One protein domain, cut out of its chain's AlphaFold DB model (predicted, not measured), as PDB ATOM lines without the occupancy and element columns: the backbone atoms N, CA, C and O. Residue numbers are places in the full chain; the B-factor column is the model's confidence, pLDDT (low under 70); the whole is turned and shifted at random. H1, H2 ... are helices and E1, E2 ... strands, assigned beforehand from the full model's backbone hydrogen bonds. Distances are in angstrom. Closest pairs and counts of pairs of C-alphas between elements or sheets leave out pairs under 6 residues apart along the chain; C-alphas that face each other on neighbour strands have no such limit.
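AT A GLANCE: This is residues 5 to 112 of the 116 residues of the protein "Lipase_3 domain-containing protein" of Ancylostoma duodenale (UniProt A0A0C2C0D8). With little regular structure, a small twisted sheet, E1 to E4, sits among long loops, with H1 beyond one end of its strands, H2 grazing it and H3 set apart. The 108 printed residues, 37 in named elements, run E1 H1 E2 E3 E4 H2 H3, mixed in class. The mixed sheet's order is E1 E2 E3 E4. It is compact, radius of gyration of the C-alphas 14.0 A, spanning 40 by 35 by 27 A.

IN THESE COORDINATES: E2, residues 33 to 38, is 16.7 A long. E1 is 9 to 12, from C-alpha 9 at (-23.617, 28.854, -16.015); E3 is 61 to 64, E4 75 to 77. H1, 20 to 29, is 14.1 A long; H2 is 85 to 88; H3, 105 to 110, ends at C-alpha 110 (-5.188, 42.802, -24.584).

HOW THE PARTS SIT: E1 and E2 are parallel, N 34 and O 9 2.9 A apart; E2 and E3 are parallel, N 62 and O 35 2.8 A apart. E3 and E4 form an antiparallel hairpin, N 77 and O 61 2.8 A apart. E1, H1, E2 are a strand-helix-strand unit, parallel strands joined through a helix, its crossover right-handed. H2 only grazes the sheet; the closest C-alphas of E3 and H2, Trp 63 and Cys 85, are 6.2 A apart. H1 and H3 are not on it. In H1 and H3 every O i to N i+4 pair is within hydrogen-bond range; H2 is too short for one.

THE WHOLE: The farthest C-alphas, Arg 52 and Gly 112, are 42.2 A apart. The printed part has no cut; links E2 to E3 and H2 to H3 are long. No printed residue is under 70 in pLDDT.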
ATOM      1  N   GLU A   5     -33.247  25.125 -16.723       94.88
ATOM      2  CA  GLU A   5     -32.674  23.805 -17.042       94.88
ATOM      3  C   GLU A   5     -31.904  23.787 -18.375       94.88
ATOM      4  O   GLU A   5     -31.062  22.919 -18.603       94.88
ATOM      5  N   ASN A   6     -32.176  24.758 -19.252       95.69
ATOM      6  CA  ASN A   6     -31.497  24.936 -20.534       95.69
ATOM      7  C   ASN A   6     -30.329  25.934 -20.459       95.69
ATOM      8  O   ASN A   6     -29.687  26.206 -21.476       95.69
ATOM      9  N   VAL A   7     -30.046  26.491 -19.278       95.62
ATOM     10  CA  VAL A   7     -28.940  27.426 -19.054       95.62
ATOM     11  C   VAL A   7     -27.746  26.673 -18.482       95.62
ATOM     12  O   VAL A   7     -27.864  25.903 -17.533       95.62
ATOM     13  N   ARG A   8     -26.565  26.925 -19.056       96.38
ATOM     14  CA  ARG A   8     -25.284  26.488 -18.497       96.38
ATOM     15  C   ARG A   8     -24.540  27.705 -17.977       96.38
ATOM     16  O   ARG A   8     -24.138  28.551 -18.772       96.38
ATOM     17  N   LEU A   9     -24.351  27.778 -16.664       96.88
ATOM     18  CA  LEU A   9     -23.617  28.854 -16.015       96.88
ATOM     19  C   LEU A   9     -22.231  28.361 -15.604       96.88
ATOM     20  O   LEU A   9     -22.101  27.450 -14.790       96.88
ATOM     21  N   ILE A  10     -21.196  28.975 -16.170       97.75
ATOM     22  CA  ILE A  10     -19.804  28.759 -15.781       97.75
ATOM     23  C   ILE A  10     -19.211  30.114 -15.428       97.75
ATOM     24  O   ILE A  10     -19.241  31.033 -16.247       97.75
ATOM     25  N   THR A  11     -18.670  30.231 -14.224       97.75
ATOM     26  CA  THR A  11     -17.989  31.435 -13.753       97.75
ATOM     27  C   THR A  11     -16.542  31.113 -13.392       97.75
ATOM     28  O   THR A  11     -16.194  29.963 -13.131       97.75
ATOM     29  N   TYR A  12     -15.690  32.134 -13.395       96.88
ATOM     30  CA  TYR A  12     -14.260  32.030 -13.117       96.88
ATOM     31  C   TYR A  12     -13.937  32.971 -11.960       96.88
ATOM     32  O   TYR A  12     -14.261  34.156 -12.042       96.88
ATOM     33  N   GLY A  13     -13.383  32.445 -10.866       96.62
ATOM     34  CA  GLY A  13     -12.965  33.245  -9.711       96.62
ATOM     35  C   GLY A  13     -14.109  34.022  -9.063       96.62
ATOM     36  O   GLY A  13     -13.910  35.125  -8.565       96.62
ATOM     37  N   GLN A  14     -15.334  33.494  -9.130       97.56
ATOM     38  CA  GLN A  14     -16.531  34.219  -8.715       97.56
ATOM     39  C   GLN A  14     -16.501  34.526  -7.206       97.56
ATOM     40  O   GLN A  14     -16.385  33.578  -6.421       97.56
ATOM     41  N   PRO A  15     -16.682  35.795  -6.787       96.94
ATOM     42  CA  PRO A  15     -16.872  36.158  -5.382       96.94
ATOM     43  C   PRO A  15     -18.211  35.641  -4.844       96.94
ATOM     44  O   PRO A  15     -19.074  35.203  -5.604       96.94
ATOM     45  N   ARG A  16     -18.423  35.686  -3.527       97.00
ATOM     46  CA  ARG A  16     -19.751  35.395  -2.960       97.00
ATOM     47  C   ARG A  16     -20.734  36.479  -3.391       97.00
ATOM     48  O   ARG A  16     -20.381  37.656  -3.423       97.00
ATOM     49  N   THR A  17     -21.953  36.084  -3.751       95.94
ATOM     50  CA  THR A  17     -22.902  36.984  -4.436       95.94
ATOM     51  C   THR A  17     -24.199  37.227  -3.684       95.94
ATOM     52  O   THR A  17     -24.910  38.173  -4.018       95.94
ATOM     53  N   GLY A  18     -24.528  36.411  -2.683       95.31
ATOM     54  CA  GLY A  18     -25.809  36.504  -1.999       95.31
ATOM     55  C   GLY A  18     -25.788  35.940  -0.591       95.31
ATOM     56  O   GLY A  18     -24.780  35.420  -0.113       95.31
ATOM     57  N   ASP A  19     -26.914  36.101   0.091       95.94
ATOM     58  CA  ASP A  19     -27.163  35.441   1.364       95.94
ATOM     59  C   ASP A  19     -27.480  33.947   1.157       95.94
ATOM     60  O   ASP A  19     -27.381  33.396   0.056       95.94
ATOM     61  N   TYR A  20     -27.821  33.268   2.250       94.94
ATOM     62  CA  TYR A  20     -28.082  31.833   2.234       94.94
ATOM     63  C   TYR A  20     -29.325  31.465   1.406       94.94
ATOM     64  O   TYR A  20     -29.331  30.438   0.721       94.94
ATOM     65  N   ASP A  21     -30.356  32.313   1.434       96.94
ATOM     66  CA  ASP A  21     -31.601  32.081   0.700       96.94
ATOM     67  C   ASP A  21     -31.362  32.223  -0.804       96.94
ATOM     68  O   ASP A  21     -31.796  31.371  -1.583       96.94
ATOM     69  N   PHE A  22     -30.590  33.234  -1.218       96.88
ATOM     70  CA  PHE A  22     -30.160  33.386  -2.604       96.88
ATOM     71  C   PHE A  22     -29.324  32.192  -3.080       96.88
ATOM     72  O   PHE A  22     -29.596  31.648  -4.151       96.88
ATOM     73  N   ALA A  23     -28.332  31.761  -2.296       96.69
ATOM     74  CA  ALA A  23     -27.485  30.621  -2.641       96.69
ATOM     75  C   ALA A  23     -28.303  29.328  -2.820       96.69
ATOM     76  O   ALA A  23     -28.147  28.619  -3.815       96.69
ATOM     77  N   THR A  24     -29.234  29.066  -1.899       96.50
ATOM     78  CA  THR A  24     -30.114  27.888  -1.942       96.50
ATOM     79  C   THR A  24     -31.080  27.945  -3.126       96.50
ATOM     80  O   THR A  24     -31.285  26.946  -3.818       96.50
ATOM     81  N   TRP A  25     -31.663  29.115  -3.394       97.50
ATOM     82  CA  TRP A  25     -32.519  29.323  -4.561       97.50
ATOM     83  C   TRP A  25     -31.752  29.114  -5.868       97.50
ATOM     84  O   TRP A  25     -32.259  28.459  -6.781       97.50
ATOM     85  N   HIS A  26     -30.530  29.640  -5.960       97.12
ATOM     86  CA  HIS A  26     -29.697  29.516  -7.146       97.12
ATOM     87  C   HIS A  26     -29.371  28.045  -7.440       97.12
ATOM     88  O   HIS A  26     -29.560  27.598  -8.572       97.12
ATOM     89  N   ASP A  27     -28.971  27.284  -6.416       95.81
ATOM     90  CA  ASP A  27     -28.736  25.835  -6.500       95.81
ATOM     91  C   ASP A  27     -29.949  25.061  -7.018       95.81
ATOM     92  O   ASP A  27     -29.809  24.137  -7.818       95.81
ATOM     93  N   ALA A  28     -31.145  25.418  -6.548       96.12
ATOM     94  CA  ALA A  28     -32.381  24.760  -6.956       96.12
ATOM     95  C   ALA A  28     -32.825  25.159  -8.373       96.12
ATOM     96  O   ALA A  28     -33.487  24.379  -9.055       96.12
ATOM     97  N   THR A  29     -32.478  26.372  -8.805       97.00
ATOM     98  CA  THR A  29     -32.944  26.949 -10.069       97.00
ATOM     99  C   THR A  29     -32.053  26.547 -11.239       97.00
ATOM    100  O   THR A  29     -32.567  26.203 -12.298       97.00
ATOM    101  N   PHE A  30     -30.727  26.565 -11.075       96.50
ATOM    102  CA  PHE A  30     -29.777  26.333 -12.167       96.50
ATOM    103  C   PHE A  30     -29.026  25.009 -11.972       96.50
ATOM    104  O   PHE A  30     -27.975  24.989 -11.331       96.50
ATOM    105  N   PRO A  31     -29.499  23.894 -12.564       94.81
ATOM    106  CA  PRO A  31     -28.906  22.575 -12.331       94.81
ATOM    107  C   PRO A  31     -27.497  22.429 -12.925       94.81
ATOM    108  O   PRO A  31     -26.742  21.546 -12.523       94.81
ATOM    109  N   TYR A  32     -27.134  23.279 -13.892       96.81
ATOM    110  CA  TYR A  32     -25.793  23.343 -14.464       96.81
ATOM    111  C   TYR A  32     -25.146  24.688 -14.122       96.81
ATOM    112  O   TYR A  32     -25.126  25.611 -14.940       96.81
ATOM    113  N   ALA A  33     -24.614  24.787 -12.904       97.06
ATOM    114  CA  ALA A  33     -23.863  25.942 -12.435       97.06
ATOM    115  C   ALA A  33     -22.538  25.505 -11.795       97.06
ATOM    116  O   ALA A  33     -22.527  24.718 -10.848       97.06
ATOM    117  N   TYR A  34     -21.419  26.010 -12.316       97.75
ATOM    118  CA  TYR A  34     -20.088  25.711 -11.786       97.75
ATOM    119  C   TYR A  34     -19.237  26.972 -11.685       97.75
ATOM    120  O   TYR A  34     -19.189  27.783 -12.610       97.75
ATOM    121  N   ARG A  35     -18.516  27.081 -10.574       97.88
ATOM    122  CA  ARG A  35     -17.533  28.126 -10.299       97.88
ATOM    123  C   ARG A  35     -16.147  27.507 -10.404       97.88
ATOM    124  O   ARG A  35     -15.820  26.599  -9.643       97.88
ATOM    125  N   LEU A  36     -15.345  27.953 -11.362       97.69
ATOM    126  CA  LEU A  36     -13.967  27.502 -11.530       97.69
ATOM    127  C   LEU A  36     -13.055  28.372 -10.676       97.69
ATOM    128  O   LEU A  36     -13.091  29.597 -10.783       97.69
ATOM    129  N   ILE A  37     -12.231  27.731  -9.853       97.19
ATOM    130  CA  ILE A  37     -11.301  28.410  -8.955       97.19
ATOM    131  C   ILE A  37      -9.889  27.917  -9.238       97.19
ATOM    132  O   ILE A  37      -9.610  26.712  -9.186       97.19
ATOM    133  N   HIS A  38      -9.003  28.866  -9.532       97.06
ATOM    134  CA  HIS A  38      -7.595  28.603  -9.761       97.06
ATOM    135  C   HIS A  38      -6.811  28.702  -8.452       97.06
ATOM    136  O   HIS A  38      -6.725  29.765  -7.841       97.06
ATOM    137  N   HIS A  39      -6.213  27.586  -8.042       95.44
ATOM    138  CA  HIS A  39      -5.211  27.511  -6.988       95.44
ATOM    139  C   HIS A  39      -5.613  28.275  -5.713       95.44
ATOM    140  O   HIS A  39      -6.544  27.856  -5.025       95.44
ATOM    141  N   ARG A  40      -4.926  29.376  -5.397       95.88
ATOM    142  CA  ARG A  40      -5.123  30.205  -4.197       95.88
ATOM    143  C   ARG A  40      -5.715  31.580  -4.522       95.88
ATOM    144  O   ARG A  40      -5.360  32.570  -3.887       95.88
ATOM    145  N   ASP A  41      -6.559  31.647  -5.550       97.00
ATOM    146  CA  ASP A  41      -7.313  32.846  -5.914       97.00
ATOM    147  C   ASP A  41      -8.071  33.412  -4.690       97.00
ATOM    148  O   ASP A  41      -8.904  32.714  -4.110       97.00
ATOM    149  N   PRO A  42      -7.803  34.664  -4.274       96.44
ATOM    150  CA  PRO A  42      -8.455  35.266  -3.115       96.44
ATOM    151  C   PRO A  42      -9.920  35.655  -3.363       96.44
ATOM    152  O   PRO A  42     -10.680  35.812  -2.403       96.44
ATOM    153  N   VAL A  43     -10.331  35.856  -4.619       97.12
ATOM    154  CA  VAL A  43     -11.617  36.484  -4.963       97.12
ATOM    155  C   VAL A  43     -12.823  35.632  -4.549       97.12
ATOM    156  O   VAL A  43     -13.755  36.185  -3.960       97.12
ATOM    157  N   PRO A  44     -12.825  34.296  -4.712       96.62
ATOM    158  CA  PRO A  44     -13.902  33.459  -4.192       96.62
ATOM    159  C   PRO A  44     -14.081  33.518  -2.672       96.62
ATOM    160  O   PRO A  44     -15.130  33.121  -2.165       96.62
ATOM    161  N   HIS A  45     -13.105  34.028  -1.921       95.12
ATOM    162  CA  HIS A  45     -13.199  34.135  -0.467       95.12
ATOM    163  C   HIS A  45     -13.804  35.460   0.015       95.12
ATOM    164  O   HIS A  45     -13.973  35.623   1.229       95.12
ATOM    165  N   ILE A  46     -14.202  36.358  -0.894       94.31
ATOM    166  CA  ILE A  46     -14.834  37.643  -0.572       94.31
ATOM    167  C   ILE A  46     -16.230  37.785  -1.216       94.31
ATOM    168  O   ILE A  46     -16.430  37.300  -2.326       94.31
ATOM    169  N   PRO A  47     -17.202  38.456  -0.562       95.31
ATOM    170  CA  PRO A  47     -17.230  38.794   0.866       95.31
ATOM    171  C   PRO A  47     -17.098  37.552   1.771       95.31
ATOM    172  O   PRO A  47     -17.364  36.443   1.307       95.31
ATOM    173  N   PRO A  48     -16.666  37.687   3.040       93.00
ATOM    174  CA  PRO A  48     -16.425  36.543   3.927       93.00
ATOM    175  C   PRO A  48     -17.683  35.696   4.183       93.00
ATOM    176  O   PRO A  48     -18.789  36.221   4.220       93.00
ATOM    177  N   ARG A  49     -17.525  34.391   4.449       91.94
ATOM    178  CA  ARG A  49     -18.633  33.498   4.874       91.94
ATOM    179  C   ARG A  49     -18.936  33.528   6.375       91.94
ATOM    180  O   ARG A  49     -19.869  32.883   6.844       91.94
ATOM    181  N   LEU A  50     -18.132  34.254   7.149       91.69
ATOM    182  CA  LEU A  50     -18.273  34.399   8.598       91.69
ATOM    183  C   LEU A  50     -18.447  35.876   8.953       91.69
ATOM    184  O   LEU A  50     -17.906  36.751   8.281       91.69
ATOM    185  N   GLY A  51     -19.166  36.147  10.042       93.94
ATOM    186  CA  GLY A  51     -19.414  37.503  10.533       93.94
ATOM    187  C   GLY A  51     -20.815  38.030  10.218       93.94
ATOM    188  O   GLY A  51     -21.723  37.277   9.856       93.94
ATOM    189  N   ARG A  52     -20.994  39.338  10.440       92.00
ATOM    190  CA  ARG A  52     -22.286  40.030  10.323       92.00
ATOM    191  C   ARG A  52     -22.785  40.075   8.880       92.00
ATOM    192  O   ARG A  52     -23.939  39.744   8.643       92.00
ATOM    193  N   ASP A  53     -21.892  40.394   7.950       91.62
ATOM    194  CA  ASP A  53     -22.198  40.582   6.527       91.62
ATOM    195  C   ASP A  53     -21.798  39.348   5.708       91.62
ATOM    196  O   ASP A  53     -21.260  39.448   4.606       91.62
ATOM    197  N   LYS A  54     -21.996  38.161   6.299       95.38
ATOM    198  CA  LYS A  54     -21.610  36.908   5.662       95.38
ATOM    199  C   LYS A  54     -22.413  36.671   4.389       95.38
ATOM    200  O   LYS A  54     -23.634  36.814   4.381       95.38
ATOM    201  N   MET A  55     -21.713  36.251   3.348       96.94
ATOM    202  CA  MET A  55     -22.316  35.823   2.092       96.94
ATOM    203  C   MET A  55     -22.009  34.353   1.845       96.94
ATOM    204  O   MET A  55     -21.130  33.781   2.493       96.94
ATOM    205  N   PHE A  56     -22.744  33.754   0.917       96.56
ATOM    206  CA  PHE A  56     -22.667  32.342   0.591       96.56
ATOM    207  C   PHE A  56     -22.556  32.146  -0.914       96.56
ATOM    208  O   PHE A  56     -23.041  32.941  -1.723       96.56
ATOM    209  N   HIS A  57     -21.882  31.070  -1.274       97.56
ATOM    210  CA  HIS A  57     -21.811  30.573  -2.628       97.56
ATOM    211  C   HIS A  57     -22.963  29.633  -2.933       97.56
ATOM    212  O   HIS A  57     -23.519  28.986  -2.055       97.56
ATOM    213  N   HIS A  58     -23.262  29.510  -4.217       96.69
ATOM    214  CA  HIS A  58     -23.986  28.368  -4.751       96.69
ATOM    215  C   HIS A  58     -22.990  27.232  -5.080       96.69
ATOM    216  O   HIS A  58     -21.781  27.454  -5.253       96.69
ATOM    217  N   ARG A  59     -23.498  26.008  -5.208       95.25
ATOM    218  CA  ARG A  59     -22.803  24.855  -5.790       95.25
ATOM    219  C   ARG A  59     -22.762  24.962  -7.319       95.25
ATOM    220  O   ARG A  59     -23.623  25.588  -7.927       95.25
ATOM    221  N   TYR A  60     -21.797  24.376  -8.013       96.81
ATOM    222  CA  TYR A  60     -20.637  23.616  -7.537       96.81
ATOM    223  C   TYR A  60     -19.341  24.416  -7.679       96.81
ATOM    224  O   TYR A  60     -19.239  25.291  -8.537       96.81
ATOM    225  N   GLU A  61     -18.321  24.073  -6.898       97.88
ATOM    226  CA  GLU A  61     -16.951  24.538  -7.140       97.88
ATOM    227  C   GLU A  61     -16.155  23.473  -7.908       97.88
ATOM    228  O   GLU A  61     -16.229  22.277  -7.619       97.88
ATOM    229  N   VAL A  62     -15.374  23.915  -8.893       97.94
ATOM    230  CA  VAL A  62     -14.346  23.118  -9.568       97.94
ATOM    231  C   VAL A  62     -13.001  23.739  -9.243       97.94
ATOM    232  O   VAL A  62     -12.648  24.799  -9.766       97.94
ATOM    233  N   TRP A  63     -12.248  23.072  -8.377       97.88
ATOM    234  CA  TRP A  63     -10.989  23.588  -7.870       97.88
ATOM    235  C   TRP A  63      -9.793  22.923  -8.535       97.88
ATOM    236  O   TRP A  63      -9.633  21.697  -8.509       97.88
ATOM    237  N   TYR A  64      -8.924  23.755  -9.095       97.69
ATOM    238  CA  TYR A  64      -7.653  23.336  -9.654       97.69
ATOM    239  C   TYR A  64      -6.525  23.773  -8.732       97.69
ATOM    240  O   TYR A  64      -6.050  24.902  -8.802       97.69
ATOM    241  N   ASN A  65      -6.047  22.855  -7.899       96.31
ATOM    242  CA  ASN A  65      -4.850  23.068  -7.087       96.31
ATOM    243  C   ASN A  65      -3.566  22.824  -7.916       96.31
ATOM    244  O   ASN A  65      -2.772  21.932  -7.619       96.31
ATOM    245  N   ASN A  66      -3.457  23.507  -9.057       95.38
ATOM    246  CA  ASN A  66      -2.367  23.474 -10.043       95.38
ATOM    247  C   ASN A  66      -2.577  24.618 -11.057       95.38
ATOM    248  O   ASN A  66      -3.517  25.386 -10.911       95.38
ATOM    249  N   ASN A  67      -1.765  24.687 -12.118       93.69
ATOM    250  CA  ASN A  67      -1.805  25.751 -13.135       93.69
ATOM    251  C   ASN A  67      -2.986  25.703 -14.133       93.69
ATOM    252  O   ASN A  67      -2.981  26.426 -15.128       93.69
ATOM    253  N   MET A  68      -3.969  24.818 -13.941       95.31
ATOM    254  CA  MET A  68      -5.126  24.625 -14.831       95.31
ATOM    255  C   MET A  68      -4.815  24.213 -16.271       95.31
ATOM    256  O   MET A  68      -5.737  24.178 -17.084       95.31
ATOM    257  N   ALA A  69      -3.568  23.884 -16.622       94.62
ATOM    258  CA  ALA A  69      -3.235  23.474 -17.984       94.62
ATOM    259  C   ALA A  69      -4.141  22.325 -18.468       94.62
ATOM    260  O   ALA A  69      -4.600  21.491 -17.681       94.62
ATOM    261  N   VAL A  70      -4.402  22.267 -19.776       91.88
ATOM    262  CA  VAL A  70      -5.288  21.249 -20.362       91.88
ATOM    263  C   VAL A  70      -4.835  19.843 -19.944       91.88
ATOM    264  O   VAL A  70      -3.665  19.488 -20.067       91.88
ATOM    265  N   GLY A  71      -5.772  19.044 -19.427       94.56
ATOM    266  CA  GLY A  71      -5.516  17.682 -18.945       94.56
ATOM    267  C   GLY A  71      -5.005  17.585 -17.503       94.56
ATOM    268  O   GLY A  71      -4.791  16.474 -17.015       94.56
ATOM    269  N   LYS A  72      -4.817  18.705 -16.794       96.88
ATOM    270  CA  LYS A  72      -4.501  18.680 -15.361       96.88
ATOM    271  C   LYS A  72      -5.720  18.283 -14.523       96.88
ATOM    272  O   LYS A  72      -6.853  18.594 -14.895       96.88
ATOM    273  N   PRO A  73      -5.498  17.587 -13.394       97.88
ATOM    274  CA  PRO A  73      -6.586  17.140 -12.540       97.88
ATOM    275  C   PRO A  73      -7.253  18.320 -11.827       97.88
ATOM    276  O   PRO A  73      -6.627  19.349 -11.568       97.88
ATOM    277  N   TYR A  74      -8.507  18.123 -11.448       97.88
ATOM    278  CA  TYR A  74      -9.284  19.044 -10.630       97.88
ATOM    279  C   TYR A  74     -10.122  18.266  -9.619       97.88
ATOM    280  O   TYR A  74     -10.347  17.065  -9.767       97.88
ATOM    281  N   THR A  75     -10.600  18.970  -8.601       97.69
ATOM    282  CA  THR A  75     -11.541  18.438  -7.612       97.69
ATOM    283  C   THR A  75     -12.891  19.120  -7.793       97.69
ATOM    284  O   THR A  75     -12.948  20.342  -7.890       97.69
ATOM    285  N   ILE A  76     -13.978  18.344  -7.848       97.38
ATOM    286  CA  ILE A  76     -15.341  18.895  -7.808       97.38
ATOM    287  C   ILE A  76     -15.810  18.905  -6.360       97.38
ATOM    288  O   ILE A  76     -15.919  17.856  -5.721       97.38
ATOM    289  N   CYS A  77     -16.130  20.090  -5.866       96.00
ATOM    290  CA  CYS A  77     -16.530  20.324  -4.495       96.00
ATOM    291  C   CYS A  77     -18.057  20.398  -4.447       96.00
ATOM    292  O   CYS A  77     -18.677  21.327  -4.961       96.00
ATOM    293  N   GLN A  78     -18.647  19.336  -3.892       94.50
ATOM    294  CA  GLN A  78     -20.091  19.108  -3.852       94.50
ATOM    295  C   GLN A  78     -20.887  20.081  -2.973       94.50
ATOM    296  O   GLN A  78     -22.095  20.166  -3.149       94.50
ATOM    297  N   GLU A  79     -20.259  20.780  -2.034       92.00
ATOM    298  CA  GLU A  79     -20.892  21.727  -1.117       92.00
ATOM    299  C   GLU A  79     -20.597  23.171  -1.536       92.00
ATOM    300  O   GLU A  79     -19.579  23.454  -2.163       92.00
ATOM    301  N   ALA A  80     -21.496  24.090  -1.186       87.62
ATOM    302  CA  ALA A  80     -21.397  25.504  -1.550       87.62
ATOM    303  C   ALA A  80     -20.196  26.222  -0.895       87.62
ATOM    304  O   ALA A  80     -19.440  26.909  -1.577       87.62
ATOM    305  N   ASP A  81     -20.020  26.045   0.420       88.19
ATOM    306  CA  ASP A  81     -18.993  26.703   1.252       88.19
ATOM    307  C   ASP A  81     -18.364  25.716   2.259       88.19
ATOM    308  O   ASP A  81     -18.106  26.056   3.420       88.19
ATOM    309  N   GLY A  82     -18.138  24.472   1.826       89.62
ATOM    310  CA  GLY A  82     -17.519  23.442   2.662       89.62
ATOM    311  C   GLY A  82     -16.083  23.790   3.072       89.62
ATOM    312  O   GLY A  82     -15.382  24.531   2.380       89.62
ATOM    313  N   ASP A  83     -15.621  23.233   4.194       93.12
ATOM    314  CA  ASP A  83     -14.267  23.437   4.748       93.12
ATOM    315  C   ASP A  83     -13.185  22.625   4.002       93.12
ATOM    316  O   ASP A  83     -12.287  22.034   4.601       93.12
ATOM    317  N   TYR A  84     -13.287  22.553   2.676       94.88
ATOM    318  CA  TYR A  84     -12.388  21.807   1.800       94.88
ATOM    319  C   TYR A  84     -12.217  22.536   0.453       94.88
ATOM    320  O   TYR A  84     -12.778  23.610   0.246       94.88
ATOM    321  N   CYS A  85     -11.412  21.986  -0.458       96.00
ATOM    322  CA  CYS A  85     -11.047  22.635  -1.723       96.00
ATOM    323  C   CYS A  85     -10.363  24.003  -1.540       96.00
ATOM    324  O   CYS A  85      -9.472  24.112  -0.694       96.00
ATOM    325  N   SER A  86     -10.739  25.038  -2.306       95.38
ATOM    326  CA  SER A  86     -10.106  26.360  -2.220       95.38
ATOM    327  C   SER A  86     -10.186  26.964  -0.819       95.38
ATOM    328  O   SER A  86      -9.257  27.642  -0.395       95.38
ATOM    329  N   ASN A  87     -11.215  26.637  -0.023       94.00
ATOM    330  CA  ASN A  87     -11.314  27.092   1.370       94.00
ATOM    331  C   ASN A  87     -10.188  26.562   2.283       94.00
ATOM    332  O   ASN A  87     -10.043  27.053   3.401       94.00
ATOM    333  N   THR A  88      -9.371  25.603   1.828       94.25
ATOM    334  CA  THR A  88      -8.166  25.144   2.549       94.25
ATOM    335  C   THR A  88      -6.948  26.046   2.348       94.25
ATOM    336  O   THR A  88      -5.972  25.916   3.087       94.25
ATOM    337  N   VAL A  89      -6.986  26.967   1.377       92.25
ATOM    338  CA  VAL A  89      -5.856  27.832   1.024       92.25
ATOM    339  C   VAL A  89      -6.324  29.281   0.927       92.25
ATOM    340  O   VAL A  89      -6.860  29.712  -0.085       92.25
ATOM    341  N   ILE A  90      -6.079  30.061   1.981       84.12
ATOM    342  CA  ILE A  90      -6.390  31.493   1.999       84.12
ATOM    343  C   ILE A  90      -5.133  32.278   1.625       84.12
ATOM    344  O   ILE A  90      -4.091  32.150   2.266       84.12
ATOM    345  N   SER A  91      -5.248  33.117   0.600       89.69
ATOM    346  CA  SER A  91      -4.193  34.009   0.119       89.69
ATOM    347  C   SER A  91      -4.740  35.429  -0.025       89.69
ATOM    348  O   SER A  91      -5.949  35.627  -0.083       89.69
ATOM    349  N   ALA A  92      -3.850  36.418  -0.088       86.69
ATOM    350  CA  ALA A  92      -4.173  37.784  -0.515       86.69
ATOM    351  C   ALA A  92      -3.580  38.109  -1.902       86.69
ATOM    352  O   ALA A  92      -3.692  39.233  -2.391       86.69
ATOM    353  N   GLU A  93      -2.922  37.139  -2.538       86.50
ATOM    354  CA  GLU A  93      -2.252  37.325  -3.821       86.50
ATOM    355  C   GLU A  93      -3.245  37.243  -4.982       86.50
ATOM    356  O   GLU A  93      -3.596  36.164  -5.453       86.50
ATOM    357  N   ALA A  94      -3.644  38.405  -5.496       87.31
ATOM    358  CA  ALA A  94      -4.552  38.512  -6.638       87.31
ATOM    359  C   ALA A  94      -3.967  37.973  -7.957       87.31
ATOM    360  O   ALA A  94      -4.691  37.851  -8.938       87.31
ATOM    361  N   TRP A  95      -2.670  37.645  -8.010       90.44
ATOM    362  CA  TRP A  95      -2.039  37.146  -9.232       90.44
ATOM    363  C   TRP A  95      -2.689  35.857  -9.735       90.44
ATOM    364  O   TRP A  95      -2.927  35.714 -10.928       90.44
ATOM    365  N   GLU A  96      -3.040  34.945  -8.833       91.56
ATOM    366  CA  GLU A  96      -3.615  33.638  -9.174       91.56
ATOM    367  C   GLU A  96      -5.005  33.780  -9.811       91.56
ATOM    368  O   GLU A  96      -5.355  32.999 -10.693       91.56
ATOM    369  N   HIS A  97      -5.741  34.842  -9.464       95.50
ATOM    370  CA  HIS A  97      -7.021  35.201 -10.079       95.50
ATOM    371  C   HIS A  97      -6.903  35.521 -11.580       95.50
ATOM    372  O   HIS A  97      -7.884  35.439 -12.311       95.50
ATOM    373  N   MET A  98      -5.716  35.896 -12.067       94.81
ATOM    374  CA  MET A  98      -5.529  36.311 -13.463       94.81
ATOM    375  C   MET A  98      -5.340  35.138 -14.430       94.81
ATOM    376  O   MET A  98      -5.327  35.349 -15.645       94.81
ATOM    377  N   TRP A  99      -5.179  33.916 -13.916       94.88
ATOM    378  CA  TRP A  99      -4.775  32.751 -14.698       94.88
ATOM    379  C   TRP A  99      -5.863  31.691 -14.757       94.88
ATOM    380  O   TRP A  99      -6.322  31.198 -13.733       94.88
ATOM    381  N   TYR A 100      -6.221  31.287 -15.974       95.06
ATOM    382  CA  TYR A 100      -7.114  30.161 -16.225       95.06
ATOM    383  C   TYR A 100      -6.643  29.407 -17.461       95.06
ATOM    384  O   TYR A 100      -6.354  30.009 -18.492       95.06
ATOM    385  N   PHE A 101      -6.575  28.080 -17.359       94.25
ATOM    386  CA  PHE A 101      -6.080  27.202 -18.423       94.25
ATOM    387  C   PHE A 101      -4.671  27.558 -18.926       94.25
ATOM    388  O   PHE A 101      -4.443  27.640 -20.132       94.25
ATOM    389  N   ASP A 102      -3.733  27.764 -17.989       93.50
ATOM    390  CA  ASP A 102      -2.330  28.130 -18.262       93.50
ATOM    391  C   ASP A 102      -2.178  29.425 -19.080       93.50
ATOM    392  O   ASP A 102      -1.255  29.603 -19.875       93.50
ATOM    393  N   ARG A 103      -3.132  30.347 -18.909       93.38
ATOM    394  CA  ARG A 103      -3.196  31.599 -19.654       93.38
ATOM    395  C   ARG A 103      -3.580  32.757 -18.749       93.38
ATOM    396  O   ARG A 103      -4.596  32.696 -18.062       93.38
ATOM    397  N   ASN A 104      -2.803  33.836 -18.817       94.75
ATOM    398  CA  ASN A 104      -3.196  35.112 -18.241       94.75
ATOM    399  C   ASN A 104      -4.331  35.706 -19.086       94.75
ATOM    400  O   ASN A 104      -4.128  36.041 -20.257       94.75
ATOM    401  N   LEU A 105      -5.533  35.802 -18.514       92.31
ATOM    402  CA  LEU A 105      -6.719  36.249 -19.247       92.31
ATOM    403  C   LEU A 105      -6.668  37.740 -19.600       92.31
ATOM    404  O   LEU A 105      -7.173  38.119 -20.656       92.31
ATOM    405  N   GLY A 106      -6.034  38.566 -18.761       92.38
ATOM    406  CA  GLY A 106      -5.853  39.996 -19.022       92.38
ATOM    407  C   GLY A 106      -4.964  40.228 -20.240       92.38
ATOM    408  O   GLY A 106      -5.401  40.820 -21.224       92.38
ATOM    409  N   GLU A 107      -3.758  39.658 -20.228       94.81
ATOM    410  CA  GLU A 107      -2.821  39.767 -21.353       94.81
ATOM    411  C   GLU A 107      -3.371  39.134 -22.638       94.81
ATOM    412  O   GLU A 107      -3.139  39.634 -23.741       94.81
ATOM    413  N   TRP A 108      -4.082  38.008 -22.526       94.44
ATOM    414  CA  TRP A 108      -4.709  37.369 -23.682       94.44
ATOM    415  C   TRP A 108      -5.808  38.243 -24.294       94.44
ATOM    416  O   TRP A 108      -5.897  38.344 -25.521       94.44
ATOM    417  N   GLY A 109      -6.603  38.903 -23.449       93.75
ATOM    418  CA  GLY A 109      -7.604  39.877 -23.869       93.75
ATOM    419  C   GLY A 109      -6.978  41.079 -24.577       93.75
ATOM    420  O   GLY A 109      -7.392  41.413 -25.686       93.75
ATOM    421  N   GLU A 110      -5.929  41.670 -23.997       96.25
ATOM    422  CA  GLU A 110      -5.188  42.802 -24.584       96.25
ATOM    423  C   GLU A 110      -4.592  42.477 -25.960       96.25
ATOM    424  O   GLU A 110      -4.533  43.334 -26.840       96.25
ATOM    425  N   LYS A 111      -4.202  41.217 -26.182       95.75
ATOM    426  CA  LYS A 111      -3.688  40.719 -27.468       95.75
ATOM    427  C   LYS A 111      -4.782  40.401 -28.494       95.75
ATOM    428  O   LYS A 111      -4.471  39.877 -29.563       95.75
ATOM    429  N   GLY A 112      -6.049  40.697 -28.200       95.12
ATOM    430  CA  GLY A 112      -7.165  40.483 -29.124       95.12
ATOM    431  C   GLY A 112      -7.658  39.039 -29.180       95.12
ATOM    432  O   GLY A 112      -8.169  38.612 -30.210       95.12
TER     433      GLY A 112